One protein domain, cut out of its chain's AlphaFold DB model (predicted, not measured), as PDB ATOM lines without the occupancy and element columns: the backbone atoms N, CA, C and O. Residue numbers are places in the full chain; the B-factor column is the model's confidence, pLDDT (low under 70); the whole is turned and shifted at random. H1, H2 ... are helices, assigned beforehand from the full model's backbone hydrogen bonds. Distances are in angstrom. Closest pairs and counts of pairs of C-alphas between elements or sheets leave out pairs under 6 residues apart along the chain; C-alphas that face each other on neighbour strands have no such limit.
ATOM      1  N   ILE A 241      67.520  66.149  93.446       82.31
ATOM      2  CA  ILE A 241      67.779  65.276  92.288       82.31
ATOM      3  C   ILE A 241      68.665  64.089  92.679       82.31
ATOM      4  O   ILE A 241      68.332  62.937  92.405       82.31
ATOM      5  N   VAL A 242      69.773  64.354  93.377       83.88
ATOM      6  CA  VAL A 242      70.759  63.324  93.746       83.88
ATOM      7  C   VAL A 242      70.244  62.439  94.884       83.88
ATOM      8  O   VAL A 242      70.541  61.245  94.925       83.88
ATOM      9  N   ALA A 243      69.458  62.994  95.809       87.31
ATOM     10  CA  ALA A 243      68.833  62.215  96.875       87.31
ATOM     11  C   ALA A 243      67.763  61.248  96.336       87.31
ATOM     12  O   ALA A 243      67.651  60.125  96.830       87.31
ATOM     13  N   LEU A 244      67.025  61.669  95.308       87.69
ATOM     14  CA  LEU A 244      65.961  60.904  94.664       87.69
ATOM     15  C   LEU A 244      66.503  59.847  93.686       87.69
ATOM     16  O   LEU A 244      66.083  58.691  93.748       87.69
ATOM     17  N   ASP A 245      67.494  60.193  92.856       87.25
ATOM     18  CA  ASP A 245      68.165  59.235  91.965       87.25
ATOM     19  C   ASP A 245      68.798  58.083  92.766       87.25
ATOM     20  O   ASP A 245      68.637  56.919  92.415       87.25
ATOM     21  N   ARG A 246      69.380  58.358  93.944       89.12
ATOM     22  CA  ARG A 246      69.864  57.317  94.877       89.12
ATOM     23  C   ARG A 246      68.777  56.379  95.420       89.12
ATOM     24  O   ARG A 246      69.125  55.314  95.927       89.12
ATOM     25  N   GLN A 247      67.493  56.740  95.364       90.44
ATOM     26  CA  GLN A 247      66.392  55.823  95.693       90.44
ATOM     27  C   GLN A 247      65.970  54.998  94.471       90.44
ATOM     28  O   GLN A 247      65.694  53.808  94.617       90.44
ATOM     29  N   LEU A 248      65.971  55.598  93.276       89.19
ATOM     30  CA  LEU A 248      65.683  54.914  92.010       89.19
ATOM     31  C   LEU A 248      66.777  53.895  91.644       89.19
ATOM     32  O   LEU A 248      66.461  52.772  91.251       89.19
ATOM     33  N   GLN A 249      68.052  54.222  91.880       89.19
ATOM     34  CA  GLN A 249      69.193  53.332  91.630       89.19
ATOM     35  C   GLN A 249      69.125  52.032  92.452       89.19
ATOM     36  O   GLN A 249      69.539  50.984  91.964       89.19
ATOM     37  N   LYS A 250      68.529  52.054  93.656       90.88
ATOM     38  CA  LYS A 250      68.259  50.836  94.457       90.88
ATOM     39  C   LYS A 250      67.258  49.884  93.796       90.88
ATOM     40  O   LYS A 250      67.078  48.773  94.280       90.88
ATOM     41  N   GLN A 251      66.549  50.343  92.770       91.06
ATOM     42  CA  GLN A 251      65.576  49.593  91.975       91.06
ATOM     43  C   GLN A 251      66.053  49.445  90.517       91.06
ATOM     44  O   GLN A 251      65.250  49.183  89.626       91.06
ATOM     45  N   SER A 252      67.352  49.656  90.262       89.06
ATOM     46  CA  SER A 252      67.975  49.649  88.928       89.06
ATOM     47  C   SER A 252      67.401  50.675  87.934       89.06
ATOM     48  O   SER A 252      67.606  50.551  86.726       89.06
ATOM     49  N   LEU A 253      66.724  51.719  88.425       87.38
ATOM     50  CA  LEU A 253      66.206  52.830  87.624       87.38
ATOM     51  C   LEU A 253      67.125  54.057  87.730       87.38
ATOM     52  O   LEU A 253      67.762  54.289  88.754       87.38
ATOM     53  N   LYS A 254      67.169  54.864  86.667       86.81
ATOM     54  CA  LYS A 254      67.855  56.167  86.629       86.81
ATOM     55  C   LYS A 254      66.821  57.282  86.559       86.81
ATOM     56  O   LYS A 254      65.852  57.142  85.809       86.81
ATOM     57  N   LEU A 255      67.059  58.403  87.237       82.94
ATOM     58  CA  LEU A 255      66.154  59.556  87.236       82.94
ATOM     59  C   LEU A 255      65.800  60.024  85.816       82.94
ATOM     60  O   LEU A 255      64.624  60.180  85.517       82.94
ATOM     61  N   ASN A 256      66.777  60.157  84.912       79.19
ATOM     62  CA  ASN A 256      66.521  60.608  83.536       79.19
ATOM     63  C   ASN A 256      65.614  59.642  82.751       79.19
ATOM     64  O   ASN A 256      64.803  60.085  81.947       79.19
ATOM     65  N   THR A 257      65.733  58.331  82.986       81.75
ATOM     66  CA  THR A 257      64.893  57.292  82.357       81.75
ATOM     67  C   THR A 257      63.499  57.225  82.981       81.75
ATOM     68  O   THR A 257      62.558  56.786  82.333       81.75
ATOM     69  N   TRP A 258      63.356  57.655  84.234       83.69
ATOM     70  CA  TRP A 258      62.070  57.755  84.916       83.69
ATOM     71  C   TRP A 258      61.319  59.038  84.527       83.69
ATOM     72  O   TRP A 258      60.115  59.003  84.293       83.69
ATOM     73  N   ALA A 259      62.037  60.155  84.385       77.81
ATOM     74  CA  ALA A 259      61.471  61.473  84.101       77.81
ATOM     75  C   ALA A 259      60.820  61.596  82.711       77.81
ATOM     76  O   ALA A 259      59.938  62.431  82.528       77.81
ATOM     77  N   THR A 260      61.162  60.727  81.752       76.62
ATOM     78  CA  THR A 260      60.457  60.650  80.457       76.62
ATOM     79  C   THR A 260      58.964  60.308  80.595       76.62
ATOM     80  O   THR A 260      58.198  60.572  79.674       76.62
ATOM     81  N   LEU A 261      58.526  59.736  81.724       75.06
ATOM     82  CA  LEU A 261      57.190  59.151  81.905       75.06
ATOM     83  C   LEU A 261      56.194  60.006  82.699       75.06
ATOM     84  O   LEU A 261      55.124  59.520  83.071       75.06
ATOM     85  N   TRP A 262      56.541  61.253  83.000       70.50
ATOM     86  CA  TRP A 262      55.794  62.064  83.964       70.50
ATOM     87  C   TRP A 262      55.074  63.267  83.355       70.50
ATOM     88  O   TRP A 262      53.950  63.575  83.748       70.50
ATOM     89  N   HIS A 263      55.673  63.922  82.363       67.81
ATOM     90  CA  HIS A 263      55.059  65.062  81.684       67.81
ATOM     91  C   HIS A 263      53.962  64.567  80.734       67.81
ATOM     92  O   HIS A 263      54.300  63.871  79.781       67.81
ATOM     93  N   SER A 264      52.678  64.892  80.966       67.31
ATOM     94  CA  SER A 264      51.557  64.360  80.150       67.31
ATOM     95  C   SER A 264      51.824  64.497  78.643       67.31
ATOM     96  O   SER A 264      52.469  65.475  78.247       67.31
ATOM     97  N   PRO A 265      51.325  63.595  77.771       68.56
ATOM     98  CA  PRO A 265      51.584  63.694  76.333       68.56
ATOM     99  C   PRO A 265      51.190  65.072  75.781       68.56
ATOM    100  O   PRO A 265      51.901  65.664  74.972       68.56
ATOM    101  N   LYS A 266      50.110  65.649  76.313       67.62
ATOM    102  CA  LYS A 266      49.658  67.000  75.981       67.62
ATOM    103  C   LYS A 266      50.581  68.104  76.515       67.62
ATOM    104  O   LYS A 266      50.821  69.076  75.806       67.62
ATOM    105  N   THR A 267      51.139  67.975  77.722       68.94
ATOM    106  CA  THR A 267      52.148  68.910  78.266       68.94
ATOM    107  C   THR A 267      53.460  68.842  77.478       68.94
ATOM    108  O   THR A 267      54.042  69.881  77.173       68.94
ATOM    109  N   LEU A 268      53.885  67.643  77.069       70.25
ATOM    110  CA  LEU A 268      55.019  67.405  76.169       70.25
ATOM    111  C   LEU A 268      54.792  68.086  74.812       70.25
ATOM    112  O   LEU A 268      55.616  68.895  74.389       70.25
ATOM    113  N   ALA A 269      53.646  67.842  74.168       66.31
ATOM    114  CA  ALA A 269      53.263  68.480  72.908       66.31
ATOM    115  C   ALA A 269      53.215  70.018  72.998       66.31
ATOM    116  O   ALA A 269      53.767  70.714  72.142       66.31
ATOM    117  N   ARG A 270      52.605  70.561  74.063       69.50
ATOM    118  CA  ARG A 270      52.568  72.007  74.354       69.50
ATOM    119  C   ARG A 270      53.965  72.599  74.544       69.50
ATOM    120  O   ARG A 270      54.201  73.721  74.112       69.50
ATOM    121  N   TRP A 271      54.889  71.882  75.181       72.38
ATOM    122  CA  TRP A 271      56.262  72.361  75.338       72.38
ATOM    123  C   TRP A 271      57.048  72.287  74.025       72.38
ATOM    124  O   TRP A 271      57.678  73.273  73.641       72.38
ATOM    125  N   ALA A 272      56.975  71.158  73.316       69.19
ATOM    126  CA  ALA A 272      57.687  70.937  72.060       69.19
ATOM    127  C   ALA A 272      57.252  71.927  70.966       69.19
ATOM    128  O   ALA A 272      58.106  72.471  70.270       69.19
ATOM    129  N   SER A 273      55.953  72.239  70.866       66.31
ATOM    130  CA  SER A 273      55.433  73.252  69.928       66.31
ATOM    131  C   SER A 273      55.841  74.692  70.275       66.31
ATOM    132  O   SER A 273      55.852  75.547  69.392       66.31
ATOM    133  N   ARG A 274      56.236  74.964  71.529       67.12
ATOM    134  CA  ARG A 274      56.813  76.250  71.963       67.12
ATOM    135  C   ARG A 274      58.332  76.349  71.744       67.12
ATOM    136  O   ARG A 274      58.878  77.437  71.911       67.12
ATOM    137  N   GLN A 275      59.027  75.260  71.390       67.69
ATOM    138  CA  GLN A 275      60.475  75.288  71.147       67.69
ATOM    139  C   GLN A 275      60.813  75.726  69.711       67.69
ATOM    140  O   GLN A 275      60.201  75.243  68.758       67.69
ATOM    141  N   PRO A 276      61.842  76.571  69.506       67.44
ATOM    142  CA  PRO A 276      62.292  76.915  68.164       67.44
ATOM    143  C   PRO A 276      62.923  75.700  67.468       67.44
ATOM    144  O   PRO A 276      63.746  74.988  68.051       67.44
ATOM    145  N   LEU A 277      62.595  75.494  66.188       68.06
ATOM    146  CA  LEU A 277      63.014  74.324  65.402       68.06
ATOM    147  C   LEU A 277      64.540  74.105  65.389       68.06
ATOM    148  O   LEU A 277      65.002  72.967  65.439       68.06
ATOM    149  N   GLU A 278      65.341  75.175  65.397       67.12
ATOM    150  CA  GLU A 278      66.803  75.076  65.503       67.12
ATOM    151  C   GLU A 278      67.290  74.450  66.817       67.12
ATOM    152  O   GLU A 278      68.343  73.811  66.836       67.12
ATOM    153  N   HIS A 279      66.565  74.653  67.922       68.94
ATOM    154  CA  HIS A 279      66.888  74.040  69.207       68.94
ATOM    155  C   HIS A 279      66.587  72.542  69.142       68.94
ATOM    156  O   HIS A 279      67.491  71.743  69.375       68.94
ATOM    157  N   LEU A 280      65.385  72.166  68.690       67.56
ATOM    158  CA  LEU A 280      64.981  70.770  68.475       67.56
ATOM    159  C   LEU A 280      65.980  70.017  67.576       67.56
ATOM    160  O   LEU A 280      66.498  68.966  67.955       67.56
ATOM    161  N   LEU A 281      66.348  70.596  66.428       67.50
ATOM    162  CA  LEU A 281      67.339  70.024  65.509       67.50
ATOM    163  C   LEU A 281      68.740  69.892  66.130       67.50
ATOM    164  O   LEU A 281      69.478  68.976  65.768       67.50
ATOM    165  N   ARG A 282      69.122  70.782  67.054       68.56
ATOM    166  CA  ARG A 282      70.412  70.733  67.761       68.56
ATOM    167  C   ARG A 282      70.435  69.643  68.831       68.56
ATOM    168  O   ARG A 282      71.436  68.940  68.925       68.56
ATOM    169  N   LEU A 283      69.338  69.474  69.575       65.19
ATOM    170  CA  LEU A 283      69.157  68.381  70.539       65.19
ATOM    171  C   LEU A 283      69.241  67.015  69.835       65.19
ATOM    172  O   LEU A 283      69.978  66.133  70.266       65.19
ATOM    173  N   LEU A 284      68.539  66.865  68.707       65.31
ATOM    174  CA  LEU A 284      68.474  65.611  67.949       65.31
ATOM    175  C   LEU A 284      69.807  65.253  67.265       65.31
ATOM    176  O   LEU A 284      70.281  64.120  67.381       65.31
ATOM    177  N   LYS A 285      70.457  66.221  66.602       61.94
ATOM    178  CA  LYS A 285      71.760  65.998  65.945       61.94
ATOM    179  C   LYS A 285      72.914  65.771  66.927       61.94
ATOM    180  O   LYS A 285      73.916  65.192  66.523       61.94
ATOM    181  N   GLY A 286      72.796  66.227  68.177       58.69
ATOM    182  CA  GLY A 286      73.867  66.140  69.172       58.69
ATOM    183  C   GLY A 286      74.068  64.756  69.801       58.69
ATOM    184  O   GLY A 286      75.197  64.432  70.159       58.69
ATOM    185  N   GLN A 287      73.011  63.939  69.912       56.41
ATOM    186  CA  GLN A 287      73.070  62.629  70.587       56.41
ATOM    187  C   GLN A 287      72.891  61.412  69.672       56.41
ATOM    188  O   GLN A 287      73.500  60.381  69.944       56.41
ATOM    189  N   TYR A 288      72.074  61.502  68.615       59.12
ATOM    190  CA  TYR A 288      71.627  60.303  67.886       59.12
ATOM    191  C   TYR A 288      72.087  60.228  66.427       59.12
ATOM    192  O   TYR A 288      72.189  59.134  65.882       59.12
ATOM    193  N   GLY A 289      72.343  61.364  65.768       60.31
ATOM    194  CA  GLY A 289      72.697  61.406  64.338       60.31
ATOM    195  C   GLY A 289      71.585  60.947  63.375       60.31
ATOM    196  O   GLY A 289      71.772  60.990  62.161       60.31
ATOM    197  N   THR A 290      70.431  60.537  63.901       62.19
ATOM    198  CA  THR A 290      69.260  60.043  63.168       62.19
ATOM    199  C   THR A 290      68.471  61.160  62.487       62.19
ATOM    200  O   THR A 290      68.543  62.331  62.867       62.19
ATOM    201  N   SER A 291      67.639  60.784  61.512       66.50
ATOM    202  CA  SER A 291      66.627  61.686  60.960       66.50
ATOM    203  C   SER A 291      65.569  62.048  62.010       66.50
ATOM    204  O   SER A 291      65.237  61.249  62.888       66.50
ATOM    205  N   VAL A 292      64.967  63.233  61.872       66.38
ATOM    206  CA  VAL A 292      63.776  63.639  62.643       66.38
ATOM    207  C   VAL A 292      62.560  62.767  62.287       66.38
ATOM    208  O   VAL A 292      61.658  62.609  63.099       66.38
ATOM    209  N   SER A 293      62.553  62.143  61.103       67.00
ATOM    210  CA  SER A 293      61.512  61.187  60.699       67.00
ATOM    211  C   SER A 293      61.623  59.809  61.365       67.00
ATOM    212  O   SER A 293      60.674  59.038  61.285       67.00
ATOM    213  N   THR A 294      62.750  59.482  62.011       73.94
ATOM    214  CA  THR A 294      63.017  58.143  62.580       73.94
ATOM    215  C   THR A 294      63.221  58.139  64.098       73.94
ATOM    216  O   THR A 294      63.467  57.083  64.669       73.94
ATOM    217  N   ILE A 295      63.177  59.302  64.756       80.31
ATOM    218  CA  ILE A 295      63.340  59.424  66.212       80.31
ATOM    219  C   ILE A 295      61.999  59.158  66.916       80.31
ATOM    220  O   ILE A 295      60.974  59.749  66.556       80.31
ATOM    221  N   SER A 296      61.998  58.285  67.926       84.25
ATOM    222  CA  SER A 296      60.812  58.072  68.765       84.25
ATOM    223  C   SER A 296      60.632  59.203  69.779       84.25
ATOM    224  O   SER A 296      61.584  59.899  70.152       84.25
ATOM    225  N   THR A 297      59.410  59.360  70.283       81.31
ATOM    226  CA  THR A 297      59.110  60.348  71.329       81.31
ATOM    227  C   THR A 297      59.899  60.073  72.625       81.31
ATOM    228  O   THR A 297      60.366  61.019  73.260       81.31
ATOM    229  N   GLU A 298      60.153  58.804  72.982       83.12
ATOM    230  CA  GLU A 298      61.009  58.415  74.124       83.12
ATOM    231  C   GLU A 298      62.468  58.879  73.953       83.12
ATOM    232  O   GLU A 298      63.063  59.422  74.887       83.12
ATOM    233  N   GLN A 299      63.039  58.715  72.754       80.81
ATOM    234  CA  GLN A 299      64.405  59.153  72.437       80.81
ATOM    235  C   GLN A 299      64.516  60.683  72.411       80.81
ATOM    236  O   GLN A 299      65.470  61.244  72.952       80.81
ATOM    237  N   PHE A 300      63.527  61.372  71.832       78.44
ATOM    238  CA  PHE A 300      63.455  62.833  71.852       78.44
ATOM    239  C   PHE A 300      63.393  63.381  73.287       78.44
ATOM    240  O   PHE A 300      64.187  64.255  73.640       78.44
ATOM    241  N   LEU A 301      62.513  62.833  74.133       76.38
ATOM    242  CA  LEU A 301      62.402  63.183  75.554       76.38
ATOM    243  C   LEU A 301      63.719  62.990  76.308       76.38
ATOM    244  O   LEU A 301      64.186  63.907  76.985       76.38
ATOM    245  N   PHE A 302      64.322  61.804  76.189       76.94
ATOM    246  CA  PHE A 302      65.581  61.491  76.863       76.94
ATOM    247  C   PHE A 302      66.702  62.436  76.407       76.94
ATOM    248  O   PHE A 302      67.448  62.958  77.240       76.94
ATOM    249  N   GLY A 303      66.751  62.735  75.104       71.62
ATOM    250  CA  GLY A 303      67.643  63.733  74.523       71.62
ATOM    251  C   GLY A 303      67.457  65.120  75.136       71.62
ATOM    252  O   GLY A 303      68.439  65.719  75.575       71.62
ATOM    253  N   CYS A 304      66.215  65.603  75.244       71.12
ATOM    254  CA  CYS A 304      65.891  66.889  75.870       71.12
ATOM    255  C   CYS A 304      66.367  66.955  77.329       71.12
ATOM    256  O   CYS A 304      67.076  67.891  77.702       71.12
ATOM    257  N   ILE A 305      66.040  65.936  78.134       70.19
ATOM    258  CA  ILE A 305      66.445  65.837  79.547       70.19
ATOM    259  C   ILE A 305      67.979  65.873  79.687       70.19
ATOM    260  O   ILE A 305      68.493  66.515  80.603       70.19
ATOM    261  N   CYS A 306      68.709  65.220  78.774       66.44
ATOM    262  CA  CYS A 306      70.164  65.061  78.855       66.44
ATOM    263  C   CYS A 306      70.992  66.168  78.171       66.44
ATOM    264  O   CYS A 306      72.197  66.227  78.408       66.44
ATOM    265  N   HIS A 307      70.407  67.028  77.324       57.44
ATOM    266  CA  HIS A 307      71.144  68.101  76.626       57.44
ATOM    267  C   HIS A 307      71.009  69.503  77.245       57.44
ATOM    268  O   HIS A 307      71.691  70.426  76.788       57.44
ATOM    269  N   GLY A 308      70.159  69.692  78.259       54.16
ATOM    270  CA  GLY A 308      70.107  70.943  79.019       54.16
ATOM    271  C   GLY A 308      71.443  71.236  79.717       54.16
ATOM    272  O   GLY A 308      72.007  70.359  80.364       54.16
ATOM    273  N   GLY A 309      71.962  72.465  79.585       41.59
ATOM    274  CA  GLY A 309      73.218  72.883  80.239       41.59
ATOM    275  C   GLY A 309      73.123  72.946  81.771       41.59
ATOM    276  O   GLY A 309      74.115  72.770  82.470       41.59
ATOM    277  N   GLU A 310      71.906  73.136  82.269       47.09
ATOM    278  CA  GLU A 310      71.418  72.661  83.561       47.09
ATOM    279  C   GLU A 310      70.248  71.707  83.193       47.09
ATOM    280  O   GLU A 310      69.571  71.944  82.185       47.09
ATOM    281  N   SER A 311      70.049  70.580  83.893       52.69
ATOM    282  CA  SER A 311      69.059  69.567  83.470       52.69
ATOM    283  C   SER A 311      67.644  70.150  83.433       52.69
ATOM    284  O   SER A 311      67.264  70.845  84.369       52.69
ATOM    285  N   LEU A 312      66.829  69.809  82.421       55.72
ATOM    286  CA  LEU A 312      65.453  70.339  82.295       55.72
ATOM    287  C   LEU A 312      64.549  70.024  83.505       55.72
ATOM    288  O   LEU A 312      63.522  70.671  83.692       55.72
ATOM    289  N   ILE A 313      64.943  69.049  84.326       62.88
ATOM    290  CA  ILE A 313      64.340  68.730  85.618       62.88
ATOM    291  C   ILE A 313      64.716  69.826  86.635       62.88
ATOM    292  O   ILE A 313      65.826  69.838  87.164       62.88
ATOM    293  N   ASN A 314      63.781  70.730  86.931       73.19
ATOM    294  CA  ASN A 314      63.874  71.683  88.043       73.19
ATOM    295  C   ASN A 314      63.624  70.953  89.382       73.19
ATOM    296  O   ASN A 314      62.613  70.264  89.509       73.19
TER     297      ASN A 314
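What this domain is: This is residues 241 to 314 of the 456 residues of an uncharacterized protein of Pseudoalteromonas luteoviolacea NCIMB 1942 (UniProt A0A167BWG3). Helix H5 lies in the middle of a thinly joined row H1, H2, H5, H4, with H4 crossing H5 and H1 at the far end; H3 lies off to one side, near H5. The printed part has 74 residues, five named helices, H1 to H5, and no named strand: all helix. It is only just compact, close to loose, with a radius of gyration of the C-alphas of 13.1 A and spans of 36 by 25 by 22 A.

Where its parts are: H5, residues 297 to 307, is 15.3 A long and ends at C-alpha 307 (71.144, 68.101, 76.626). H4 is residues 277 to 287, 16.3 A. H1, residues 241 to 251, 15.8 A, begins at C-alpha 241 (67.779, 65.276, 92.288). H2 is residues 255 to 259; H3 is residues 265 to 273, 12.1 A.

How they stand to each other: H5 touches H4, about perpendicular at 85 degrees; their closest C-alphas, of Leu 283 and Gly 303, are 6.3 A apart. H5 touches H2, closest at C-alphas 256 and 305, 6.6 A. H2 touches H1, closest at C-alphas 245 and 255, 5.1 A. H3 and H4 are only just apart, closest 8.1 A. Every O i to N i+4 pair is within hydrogen-bond range in H2, H3 and H5, against 4 of 7 in H1 and 6 of 7 in H4.

The domain as a whole: The farthest C-alphas, of Lys 250 and Glu 278, are 37.8 A apart. The printed part has no cut and no long link. Residues 273 to 278 stand free. Mean pLDDT of the printed part is 72.3; 37 residues are under 70, among them 272 to 293.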